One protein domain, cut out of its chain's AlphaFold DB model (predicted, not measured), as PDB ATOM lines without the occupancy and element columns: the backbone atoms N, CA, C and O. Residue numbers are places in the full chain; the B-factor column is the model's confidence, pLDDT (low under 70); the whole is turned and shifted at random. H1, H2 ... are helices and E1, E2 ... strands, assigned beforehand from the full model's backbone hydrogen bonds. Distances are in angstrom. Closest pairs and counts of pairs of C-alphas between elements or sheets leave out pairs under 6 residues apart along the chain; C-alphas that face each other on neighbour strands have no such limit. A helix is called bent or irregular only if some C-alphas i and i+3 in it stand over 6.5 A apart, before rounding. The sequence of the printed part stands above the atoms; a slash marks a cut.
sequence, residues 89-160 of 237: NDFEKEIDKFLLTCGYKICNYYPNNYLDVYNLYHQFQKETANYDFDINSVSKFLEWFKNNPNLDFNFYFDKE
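This is residues 89 to 160 of the 237 residues of the protein "Helix-turn-helix transcriptional regulator" of Campylobacter jejuni (UniProt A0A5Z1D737). Three helices, H1, H2 and H3, stand roughly at right angles to one another, with a small antiparallel sheet, E1 and E2, beside H1 and short H4 leading into E2. The 72 printed residues, mostly helix, run H1 E1 H2 H3 H4 E2; the whole is compact, radius of gyration of the C-alphas 11.2 A, spans 31 by 28 by 21 A.

E1 is residues 104 to 106, E2 157 to 159, ending at C-alpha (13.558, -20.404, 12.421). H2, 113 to 128, measures 22.5 A; H1, 89 to 101, 20.2 A from C-alpha (4.203, -5.639, -3.370); H3, 135 to 146, 16.7 A; H4 is 153 to 156. H1 is irregular: C-alphas 93 and 96 are 7.3 A apart.

In E1 and E2, N 105 and O 158 are within hydrogen-bond range, 2.9 A. H1 and H3 touch only at their ends, closest C-alphas Phe 98 and Ile 135, 5.3 A, about perpendicular at 82 degrees. H2 and H3 only just touch, with 3 pairs of C-alphas within 8 A, closest Phe 124 and Phe 141, 6.4 A. H4 is close but not clearly touching H2, closest C-alphas Val 117 and Tyr 156, 7.1 A. Every O i to N i+4 pair is within range in H2 and H3, 5 of 9 in H1; H4 is too short.

The farthest C-alphas, Tyr 109 and Ala 129, are 30.6 A apart. The printed part has no cut and no long link; residues 110 to 111 have pLDDT under 70.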
ATOM      1  N   ASN A  89       4.545  -4.575  -2.438       86.25
ATOM      2  CA  ASN A  89       4.203  -5.639  -3.370       86.25
ATOM      3  C   ASN A  89       5.438  -6.382  -3.917       86.25
ATOM      4  O   ASN A  89       5.352  -7.556  -4.271       86.25
ATOM      5  N   ASP A  90       6.578  -5.699  -4.045       86.25
ATOM      6  CA  ASP A  90       7.841  -6.330  -4.447       86.25
ATOM      7  C   ASP A  90       8.548  -6.963  -3.244       86.25
ATOM      8  O   ASP A  90       9.172  -8.013  -3.380       86.25
ATOM      9  N   PHE A  91       8.403  -6.366  -2.057       91.88
ATOM     10  CA  PHE A  91       8.900  -6.913  -0.802       91.88
ATOM     11  C   PHE A  91       8.284  -8.284  -0.536       91.88
ATOM     12  O   PHE A  91       9.023  -9.245  -0.343       91.88
ATOM     13  N   GLU A  92       6.955  -8.394  -0.608       91.50
ATOM     14  CA  GLU A  92       6.226  -9.649  -0.390       91.50
ATOM     15  C   GLU A  92       6.697 -10.773  -1.327       91.50
ATOM     16  O   GLU A  92       6.830 -11.918  -0.907       91.50
ATOM     17  N   LYS A  93       7.030 -10.454  -2.584       89.31
ATOM     18  CA  LYS A  93       7.476 -11.450  -3.575       89.31
ATOM     19  C   LYS A  93       8.888 -11.979  -3.340       89.31
ATOM     20  O   LYS A  93       9.192 -13.093  -3.759       89.31
ATOM     21  N   GLU A  94       9.765 -11.171  -2.756       91.88
ATOM     22  CA  GLU A  94      11.209 -11.430  -2.754       91.88
ATOM     23  C   GLU A  94      11.776 -11.681  -1.345       91.88
ATOM     24  O   GLU A  94      12.801 -12.355  -1.213       91.88
ATOM     25  N   ILE A  95      11.128 -11.186  -0.281       94.31
ATOM     26  CA  ILE A  95      11.665 -11.245   1.089       94.31
ATOM     27  C   ILE A  95      11.903 -12.677   1.574       94.31
ATOM     28  O   ILE A  95      12.947 -12.952   2.170       94.31
ATOM     29  N   ASP A  96      10.996 -13.602   1.263       92.06
ATOM     30  CA  ASP A  96      11.085 -14.999   1.691       92.06
ATOM     31  C   ASP A  96      12.374 -15.656   1.213       92.06
ATOM     32  O   ASP A  96      13.055 -16.339   1.974       92.06
ATOM     33  N   LYS A  97      12.780 -15.395  -0.032       92.12
ATOM     34  CA  LYS A  97      14.027 -15.925  -0.591       92.12
ATOM     35  C   LYS A  97      15.241 -15.488   0.232       92.12
ATOM     36  O   LYS A  97      16.162 -16.282   0.463       92.12
ATOM     37  N   PHE A  98      15.259 -14.233   0.672       93.81
ATOM     38  CA  PHE A  98      16.346 -13.705   1.488       93.81
ATOM     39  C   PHE A  98      16.288 -14.227   2.924       93.81
ATOM     40  O   PHE A  98      17.311 -14.674   3.441       93.81
ATOM     41  N   LEU A  99      15.106 -14.261   3.542       92.62
ATOM     42  CA  LEU A  99      14.924 -14.810   4.888       92.62
ATOM     43  C   LEU A  99      15.298 -16.293   4.957       92.62
ATOM     44  O   LEU A  99      16.042 -16.679   5.859       92.62
ATOM     45  N   LEU A 100      14.894 -17.099   3.971       89.25
ATOM     46  CA  LEU A 100      15.251 -18.518   3.878       89.25
ATOM     47  C   LEU A 100      16.766 -18.712   3.801       89.25
ATOM     48  O   LEU A 100      17.321 -19.601   4.447       89.25
ATOM     49  N   THR A 101      17.459 -17.842   3.063       87.69
ATOM     50  CA  THR A 101      18.930 -17.842   3.000       87.69
ATOM     51  C   THR A 101      19.548 -17.524   4.368       87.69
ATOM     52  O   THR A 101      20.570 -18.104   4.735       87.69
ATOM     53  N   CYS A 102      18.895 -16.663   5.153       87.31
ATOM     54  CA  CYS A 102      19.248 -16.366   6.542       87.31
ATOM     55  C   CYS A 102      18.767 -17.433   7.552       87.31
ATOM     56  O   CYS A 102      19.079 -17.316   8.737       87.31
ATOM     57  N   GLY A 103      18.043 -18.471   7.115       87.56
ATOM     58  CA  GLY A 103      17.511 -19.536   7.973       87.56
ATOM     59  C   GLY A 103      16.241 -19.159   8.738       87.56
ATOM     60  O   GLY A 103      16.006 -19.688   9.825       87.56
ATOM     61  N   TYR A 104      15.444 -18.241   8.197       91.62
ATOM     62  CA  TYR A 104      14.197 -17.766   8.790       91.62
ATOM     63  C   TYR A 104      13.054 -17.783   7.777       91.62
ATOM     64  O   TYR A 104      13.275 -17.771   6.568       91.62
ATOM     65  N   LYS A 105      11.828 -17.751   8.285       91.88
ATOM     66  CA  LYS A 105      10.619 -17.431   7.522       91.88
ATOM     67  C   LYS A 105       9.730 -16.505   8.345       91.88
ATOM     68  O   LYS A 105       9.870 -16.449   9.568       91.88
ATOM     69  N   ILE A 106       8.819 -15.795   7.690       91.25
ATOM     70  CA  ILE A 106       7.822 -14.979   8.387       91.25
ATOM     71  C   ILE A 106       6.805 -15.902   9.074       91.25
ATOM     72  O   ILE A 106       6.302 -16.853   8.470       91.25
ATOM     73  N   CYS A 107       6.514 -15.627  10.346       86.06
ATOM     74  CA  CYS A 107       5.478 -16.311  11.114       86.06
ATOM     75  C   CYS A 107       4.106 -16.085  10.467       86.06
ATOM     76  O   CYS A 107       3.721 -14.945  10.234       86.06
ATOM     77  N   ASN A 108       3.331 -17.153  10.244       77.44
ATOM     78  CA  ASN A 108       2.018 -17.074   9.583       77.44
ATOM     79  C   ASN A 108       0.810 -17.138  10.538       77.44
ATOM     80  O   ASN A 108      -0.291 -17.510  10.135       77.44
ATOM     81  N   TYR A 109       1.004 -16.793  11.814       70.94
ATOM     82  CA  TYR A 109      -0.023 -16.954  12.852       70.94
ATOM     83  C   TYR A 109      -1.103 -15.862  12.856       70.94
ATOM     84  O   TYR A 109      -2.200 -16.108  13.363       70.94
ATOM     85  N   TYR A 110      -0.832 -14.686  12.282       64.88
ATOM     86  CA  TYR A 110      -1.755 -13.549  12.279       64.88
ATOM     87  C   TYR A 110      -2.077 -13.076  10.850       64.88
ATOM     88  O   TYR A 110      -1.366 -13.398   9.899       64.88
ATOM     89  N   PRO A 111      -3.190 -12.359  10.637       59.59
ATOM     90  CA  PRO A 111      -3.405 -11.643   9.385       59.59
ATOM     91  C   PRO A 111      -2.396 -10.483   9.257       59.59
ATOM     92  O   PRO A 111      -2.147  -9.792  10.238       59.59
ATOM     93  N   ASN A 112      -1.879 -10.238   8.045       72.81
ATOM     94  CA  ASN A 112      -0.969  -9.132   7.669       72.81
ATOM     95  C   ASN A 112       0.525  -9.246   8.061       72.81
ATOM     96  O   ASN A 112       1.219  -8.231   8.078       72.81
ATOM     97  N   ASN A 113       1.067 -10.448   8.282       84.06
ATOM     98  CA  ASN A 113       2.471 -10.613   8.720       84.06
ATOM     99  C   ASN A 113       3.499  -9.958   7.779       84.06
ATOM    100  O   ASN A 113       4.484  -9.388   8.240       84.06
ATOM    101  N   TYR A 114       3.259  -9.987   6.464       90.50
ATOM    102  CA  TYR A 114       4.142  -9.337   5.491       90.50
ATOM    103  C   TYR A 114       4.145  -7.817   5.623       90.50
ATOM    104  O   TYR A 114       5.216  -7.218   5.586       90.50
ATOM    105  N   LEU A 115       2.978  -7.200   5.824       90.62
ATOM    106  CA  LEU A 115       2.857  -5.753   5.995       90.62
ATOM    107  C   LEU A 115       3.582  -5.285   7.263       90.62
ATOM    108  O   LEU A 115       4.275  -4.268   7.242       90.62
ATOM    109  N   ASP A 116       3.470  -6.032   8.360       91.00
ATOM    110  CA  ASP A 116       4.158  -5.685   9.604       91.00
ATOM    111  C   ASP A 116       5.680  -5.789   9.460       91.00
ATOM    112  O   ASP A 116       6.411  -4.864   9.827       91.00
ATOM    113  N   VAL A 117       6.171  -6.883   8.866       93.50
ATOM    114  CA  VAL A 117       7.604  -7.067   8.608       93.50
ATOM    115  C   VAL A 117       8.120  -6.019   7.615       93.50
ATOM    116  O   VAL A 117       9.202  -5.471   7.821       93.50
ATOM    117  N   TYR A 118       7.336  -5.677   6.592       93.69
ATOM    118  CA  TYR A 118       7.625  -4.588   5.660       93.69
ATOM    119  C   TYR A 118       7.771  -3.249   6.391       93.69
ATOM    120  O   TYR A 118       8.781  -2.564   6.232       93.69
ATOM    121  N   ASN A 119       6.824  -2.887   7.259       92.19
ATOM    122  CA  ASN A 119       6.885  -1.638   8.020       92.19
ATOM    123  C   ASN A 119       8.138  -1.560   8.908       92.19
ATOM    124  O   ASN A 119       8.797  -0.516   8.962       92.19
ATOM    125  N   LEU A 120       8.509  -2.670   9.552       93.38
ATOM    126  CA  LEU A 120       9.724  -2.774  10.367       93.38
ATOM    127  C   LEU A 120      10.993  -2.693   9.512       93.38
ATOM    128  O   LEU A 120      11.953  -2.017   9.887       93.38
ATOM    129  N   TYR A 121      10.989  -3.317   8.334       93.25
ATOM    130  CA  TYR A 121      12.083  -3.209   7.377       93.25
ATOM    131  C   TYR A 121      12.269  -1.758   6.915       93.25
ATOM    132  O   TYR A 121      13.373  -1.223   6.982       93.25
ATOM    133  N   HIS A 122      11.188  -1.063   6.556       88.75
ATOM    134  CA  HIS A 122      11.229   0.357   6.199       88.75
ATOM    135  C   HIS A 122      11.734   1.249   7.334       88.75
ATOM    136  O   HIS A 122      12.455   2.219   7.082       88.75
ATOM    137  N   GLN A 123      11.358   0.952   8.579       89.38
ATOM    138  CA  GLN A 123      11.893   1.650   9.744       89.38
ATOM    139  C   GLN A 123      13.415   1.469   9.836       89.38
ATOM    140  O   GLN A 123      14.144   2.459   9.914       89.38
ATOM    141  N   PHE A 124      13.900   0.230   9.727       91.00
ATOM    142  CA  PHE A 124      15.328  -0.079   9.683       91.00
ATOM    143  C   PHE A 124      16.059   0.691   8.575       91.00
ATOM    144  O   PHE A 124      17.104   1.299   8.830       91.00
ATOM    145  N   GLN A 125      15.516   0.715   7.355       86.00
ATOM    146  CA  GLN A 125      16.143   1.418   6.234       86.00
ATOM    147  C   GLN A 125      16.259   2.929   6.500       86.00
ATOM    148  O   GLN A 125      17.284   3.538   6.182       86.00
ATOM    149  N   LYS A 126      15.243   3.536   7.132       81.94
ATOM    150  CA  LYS A 126      15.253   4.958   7.525       81.94
ATOM    151  C   LYS A 126      16.284   5.258   8.610       81.94
ATOM    152  O   LYS A 126      16.991   6.256   8.499       81.94
ATOM    153  N   GLU A 127      16.372   4.419   9.638       85.19
ATOM    154  CA  GLU A 127      17.274   4.630  10.778       85.19
ATOM    155  C   GLU A 127      18.746   4.387  10.430       85.19
ATOM    156  O   GLU A 127      19.631   5.039  10.982       85.19
ATOM    157  N   THR A 128      19.017   3.463   9.506       82.75
ATOM    158  CA  THR A 128      20.385   3.016   9.189       82.75
ATOM    159  C   THR A 128      20.916   3.531   7.855       82.75
ATOM    160  O   THR A 128      22.070   3.267   7.519       82.75
ATOM    161  N   ALA A 129      20.092   4.261   7.096       79.62
ATOM    162  CA  ALA A 129      20.395   4.687   5.731       79.62
ATOM    163  C   ALA A 129      20.771   3.508   4.802       79.62
ATOM    164  O   ALA A 129      21.612   3.643   3.912       79.62
ATOM    165  N   ASN A 130      20.160   2.339   5.022       80.38
ATOM    166  CA  ASN A 130      20.359   1.145   4.207       80.38
ATOM    167  C   ASN A 130      19.238   1.018   3.170       80.38
ATOM    168  O   ASN A 130      18.157   0.520   3.469       80.38
ATOM    169  N   TYR A 131      19.491   1.503   1.959       78.88
ATOM    170  CA  TYR A 131      18.464   1.645   0.922       78.88
ATOM    171  C   TYR A 131      18.369   0.451  -0.032       78.88
ATOM    172  O   TYR A 131      17.399   0.353  -0.778       78.88
ATOM    173  N   ASP A 132      19.342  -0.458  -0.001       81.50
ATOM    174  CA  ASP A 132      19.337  -1.643  -0.855       81.50
ATOM    175  C   ASP A 132      18.341  -2.682  -0.324       81.50
ATOM    176  O   ASP A 132      18.202  -2.864   0.890       81.50
ATOM    177  N   PHE A 133      17.690  -3.404  -1.237       86.88
ATOM    178  CA  PHE A 133      16.898  -4.594  -0.923       86.88
ATOM    179  C   PHE A 133      17.579  -5.844  -1.488       86.88
ATOM    180  O   PHE A 133      17.300  -6.295  -2.599       86.88
ATOM    181  N   ASP A 134      18.531  -6.371  -0.725       87.56
ATOM    182  CA  ASP A 134      19.285  -7.579  -1.049       87.56
ATOM    183  C   ASP A 134      19.541  -8.433   0.205       87.56
ATOM    184  O   ASP A 134      19.187  -8.066   1.329       87.56
ATOM    185  N   ILE A 135      20.202  -9.579   0.024       90.00
ATOM    186  CA  ILE A 135      20.518 -10.500   1.124       90.00
ATOM    187  C   ILE A 135      21.362  -9.861   2.238       90.00
ATOM    188  O   ILE A 135      21.171 -10.173   3.416       90.00
ATOM    189  N   ASN A 136      22.279  -8.951   1.900       90.81
ATOM    190  CA  ASN A 136      23.124  -8.288   2.891       90.81
ATOM    191  C   ASN A 136      22.298  -7.311   3.724       90.81
ATOM    192  O   ASN A 136      22.462  -7.226   4.940       90.81
ATOM    193  N   SER A 137      21.396  -6.583   3.069       91.94
ATOM    194  CA  SER A 137      20.479  -5.661   3.716       91.94
ATOM    195  C   SER A 137      19.495  -6.389   4.628       91.94
ATOM    196  O   SER A 137      19.336  -5.996   5.783       91.94
ATOM    197  N   VAL A 138      18.917  -7.506   4.175       94.69
ATOM    198  CA  VAL A 138      18.050  -8.365   5.001       94.69
ATOM    199  C   VAL A 138      18.810  -8.963   6.190       94.69
ATOM    200  O   VAL A 138      18.285  -8.991   7.299       94.69
ATOM    201  N   SER A 139      20.067  -9.372   6.013       95.00
ATOM    202  CA  SER A 139      20.891  -9.871   7.128       95.00
ATOM    203  C   SER A 139      21.107  -8.796   8.201       95.00
ATOM    204  O   SER A 139      20.885  -9.051   9.385       95.00
ATOM    205  N   LYS A 140      21.458  -7.571   7.788       95.81
ATOM    206  CA  LYS A 140      21.597  -6.418   8.697       95.81
ATOM    207  C   LYS A 140      20.277  -6.049   9.371       95.81
ATOM    208  O   LYS A 140      20.278  -5.696  10.546       95.81
ATOM    209  N   PHE A 141      19.164  -6.142   8.648       95.75
ATOM    210  CA  PHE A 141      17.833  -5.935   9.209       95.75
ATOM    211  C   PHE A 141      17.553  -6.922  10.346       95.75
ATOM    212  O   PHE A 141      17.146  -6.495  11.420       95.75
ATOM    213  N   LEU A 142      17.833  -8.216  10.159       95.38
ATOM    214  CA  LEU A 142      17.634  -9.226  11.205       95.38
ATOM    215  C   LEU A 142      18.511  -8.968  12.439       95.38
ATOM    216  O   LEU A 142      18.067  -9.195  13.564       95.38
ATOM    217  N   GLU A 143      19.744  -8.495  12.254       94.50
ATOM    218  CA  GLU A 143      20.615  -8.085  13.364       94.50
ATOM    219  C   GLU A 143      20.073  -6.852  14.094       94.50
ATOM    220  O   GLU A 143      19.981  -6.858  15.322       94.50
ATOM    221  N   TRP A 144      19.674  -5.811  13.355       95.50
ATOM    222  CA  TRP A 144      19.038  -4.616  13.916       95.50
ATOM    223  C   TRP A 144      17.775  -4.982  14.703       95.50
ATOM    224  O   TRP A 144      17.598  -4.521  15.828       95.50
ATOM    225  N   PHE A 145      16.957  -5.882  14.160       94.44
ATOM    226  CA  PHE A 145      15.721  -6.350  14.775       94.44
ATOM    227  C   PHE A 145      15.980  -7.031  16.118       94.44
ATOM    228  O   PHE A 145      15.368  -6.681  17.121       94.44
ATOM    229  N   LYS A 146      16.919  -7.989  16.157       92.94
ATOM    230  CA  LYS A 146      17.268  -8.741  17.376       92.94
ATOM    231  C   LYS A 146      17.818  -7.856  18.491       92.94
ATOM    232  O   LYS A 146      17.688  -8.201  19.661       92.94
ATOM    233  N   ASN A 147      18.445  -6.742  18.128       92.56
ATOM    234  CA  ASN A 147      19.004  -5.787  19.077       92.56
ATOM    235  C   ASN A 147      17.985  -4.730  19.533       92.56
ATOM    236  O   ASN A 147      18.317  -3.901  20.383       92.56
ATOM    237  N   ASN A 148      16.762  -4.736  18.992       89.19
ATOM    238  CA  ASN A 148      15.720  -3.794  19.368       89.19
ATOM    239  C   ASN A 148      14.918  -4.342  20.568       89.19
ATOM    240  O   ASN A 148      14.168  -5.304  20.409       89.19
ATOM    241  N   PRO A 149      15.029  -3.745  21.771       86.06
ATOM    242  CA  PRO A 149      14.436  -4.301  22.992       86.06
ATOM    243  C   PRO A 149      12.901  -4.276  22.999       86.06
ATOM    244  O   PRO A 149      12.288  -4.941  23.829       86.06
ATOM    245  N   ASN A 150      12.284  -3.503  22.102       88.88
ATOM    246  CA  ASN A 150      10.831  -3.365  22.007       88.88
ATOM    247  C   ASN A 150      10.198  -4.337  21.002       88.88
ATOM    248  O   ASN A 150       8.981  -4.310  20.829       88.88
ATOM    249  N   LEU A 151      11.000  -5.160  20.319       87.00
ATOM    250  CA  LEU A 151      10.530  -6.111  19.319       87.00
ATOM    251  C   LEU A 151      10.806  -7.542  19.785       87.00
ATOM    252  O   LEU A 151      11.921  -7.879  20.174       87.00
ATOM    253  N   ASP A 152       9.794  -8.403  19.707       88.44
ATOM    254  CA  ASP A 152       9.965  -9.836  19.936       88.44
ATOM    255  C   ASP A 152      10.262 -10.530  18.604       88.44
ATOM    256  O   ASP A 152       9.380 -10.693  17.767       88.44
ATOM    257  N   PHE A 153      11.513 -10.944  18.392       87.56
ATOM    258  CA  PHE A 153      11.928 -11.618  17.156       87.56
ATOM    259  C   PHE A 153      11.079 -12.857  16.843       87.56
ATOM    260  O   PHE A 153      10.712 -13.069  15.688       87.56
ATOM    261  N   ASN A 154      10.724 -13.644  17.864       86.62
ATOM    262  CA  ASN A 154       9.981 -14.893  17.682       86.62
ATOM    263  C   ASN A 154       8.498 -14.651  17.376       86.62
ATOM    264  O   ASN A 154       7.799 -15.566  16.952       86.62
ATOM    265  N   PHE A 155       8.005 -13.426  17.580       88.00
ATOM    266  CA  PHE A 155       6.659 -13.047  17.164       88.00
ATOM    267  C   PHE A 155       6.551 -12.944  15.635       88.00
ATOM    268  O   PHE A 155       5.529 -13.315  15.062       88.00
ATOM    269  N   TYR A 156       7.611 -12.470  14.971       89.62
ATOM    270  CA  TYR A 156       7.606 -12.181  13.533       89.62
ATOM    271  C   TYR A 156       8.289 -13.248  12.686       89.62
ATOM    272  O   TYR A 156       7.930 -13.413  11.520       89.62
ATOM    273  N   PHE A 157       9.274 -13.954  13.243       91.31
ATOM    274  CA  PHE A 157      10.080 -14.909  12.496       91.31
ATOM    275  C   PHE A 157      10.143 -16.264  13.180       91.31
ATOM    276  O   PHE A 157      10.537 -16.376  14.342       91.31
ATOM    277  N   ASP A 158       9.886 -17.299  12.392       88.75
ATOM    278  CA  ASP A 158      10.223 -18.662  12.752       88.75
ATOM    279  C   ASP A 158      11.611 -18.978  12.211       88.75
ATOM    280  O   ASP A 158      11.999 -18.566  11.111       88.75
ATOM    281  N   LYS A 159      12.367 -19.768  12.971       85.38
ATOM    282  CA  LYS A 159      13.558 -20.404  12.421       85.38
ATOM    283  C   LYS A 159      13.101 -21.381  11.346       85.38
ATOM    284  O   LYS A 159      12.318 -22.288  11.629       85.38
ATOM    285  N   GLU A 160      13.604 -21.216  10.130       78.19
ATOM    286  CA  GLU A 160      13.383 -22.223   9.108       78.19
ATOM    287  C   GLU A 160      14.236 -23.434   9.484       78.19
ATOM    288  O   GLU A 160      15.471 -23.410   9.413       78.19
TER     289      GLU A 160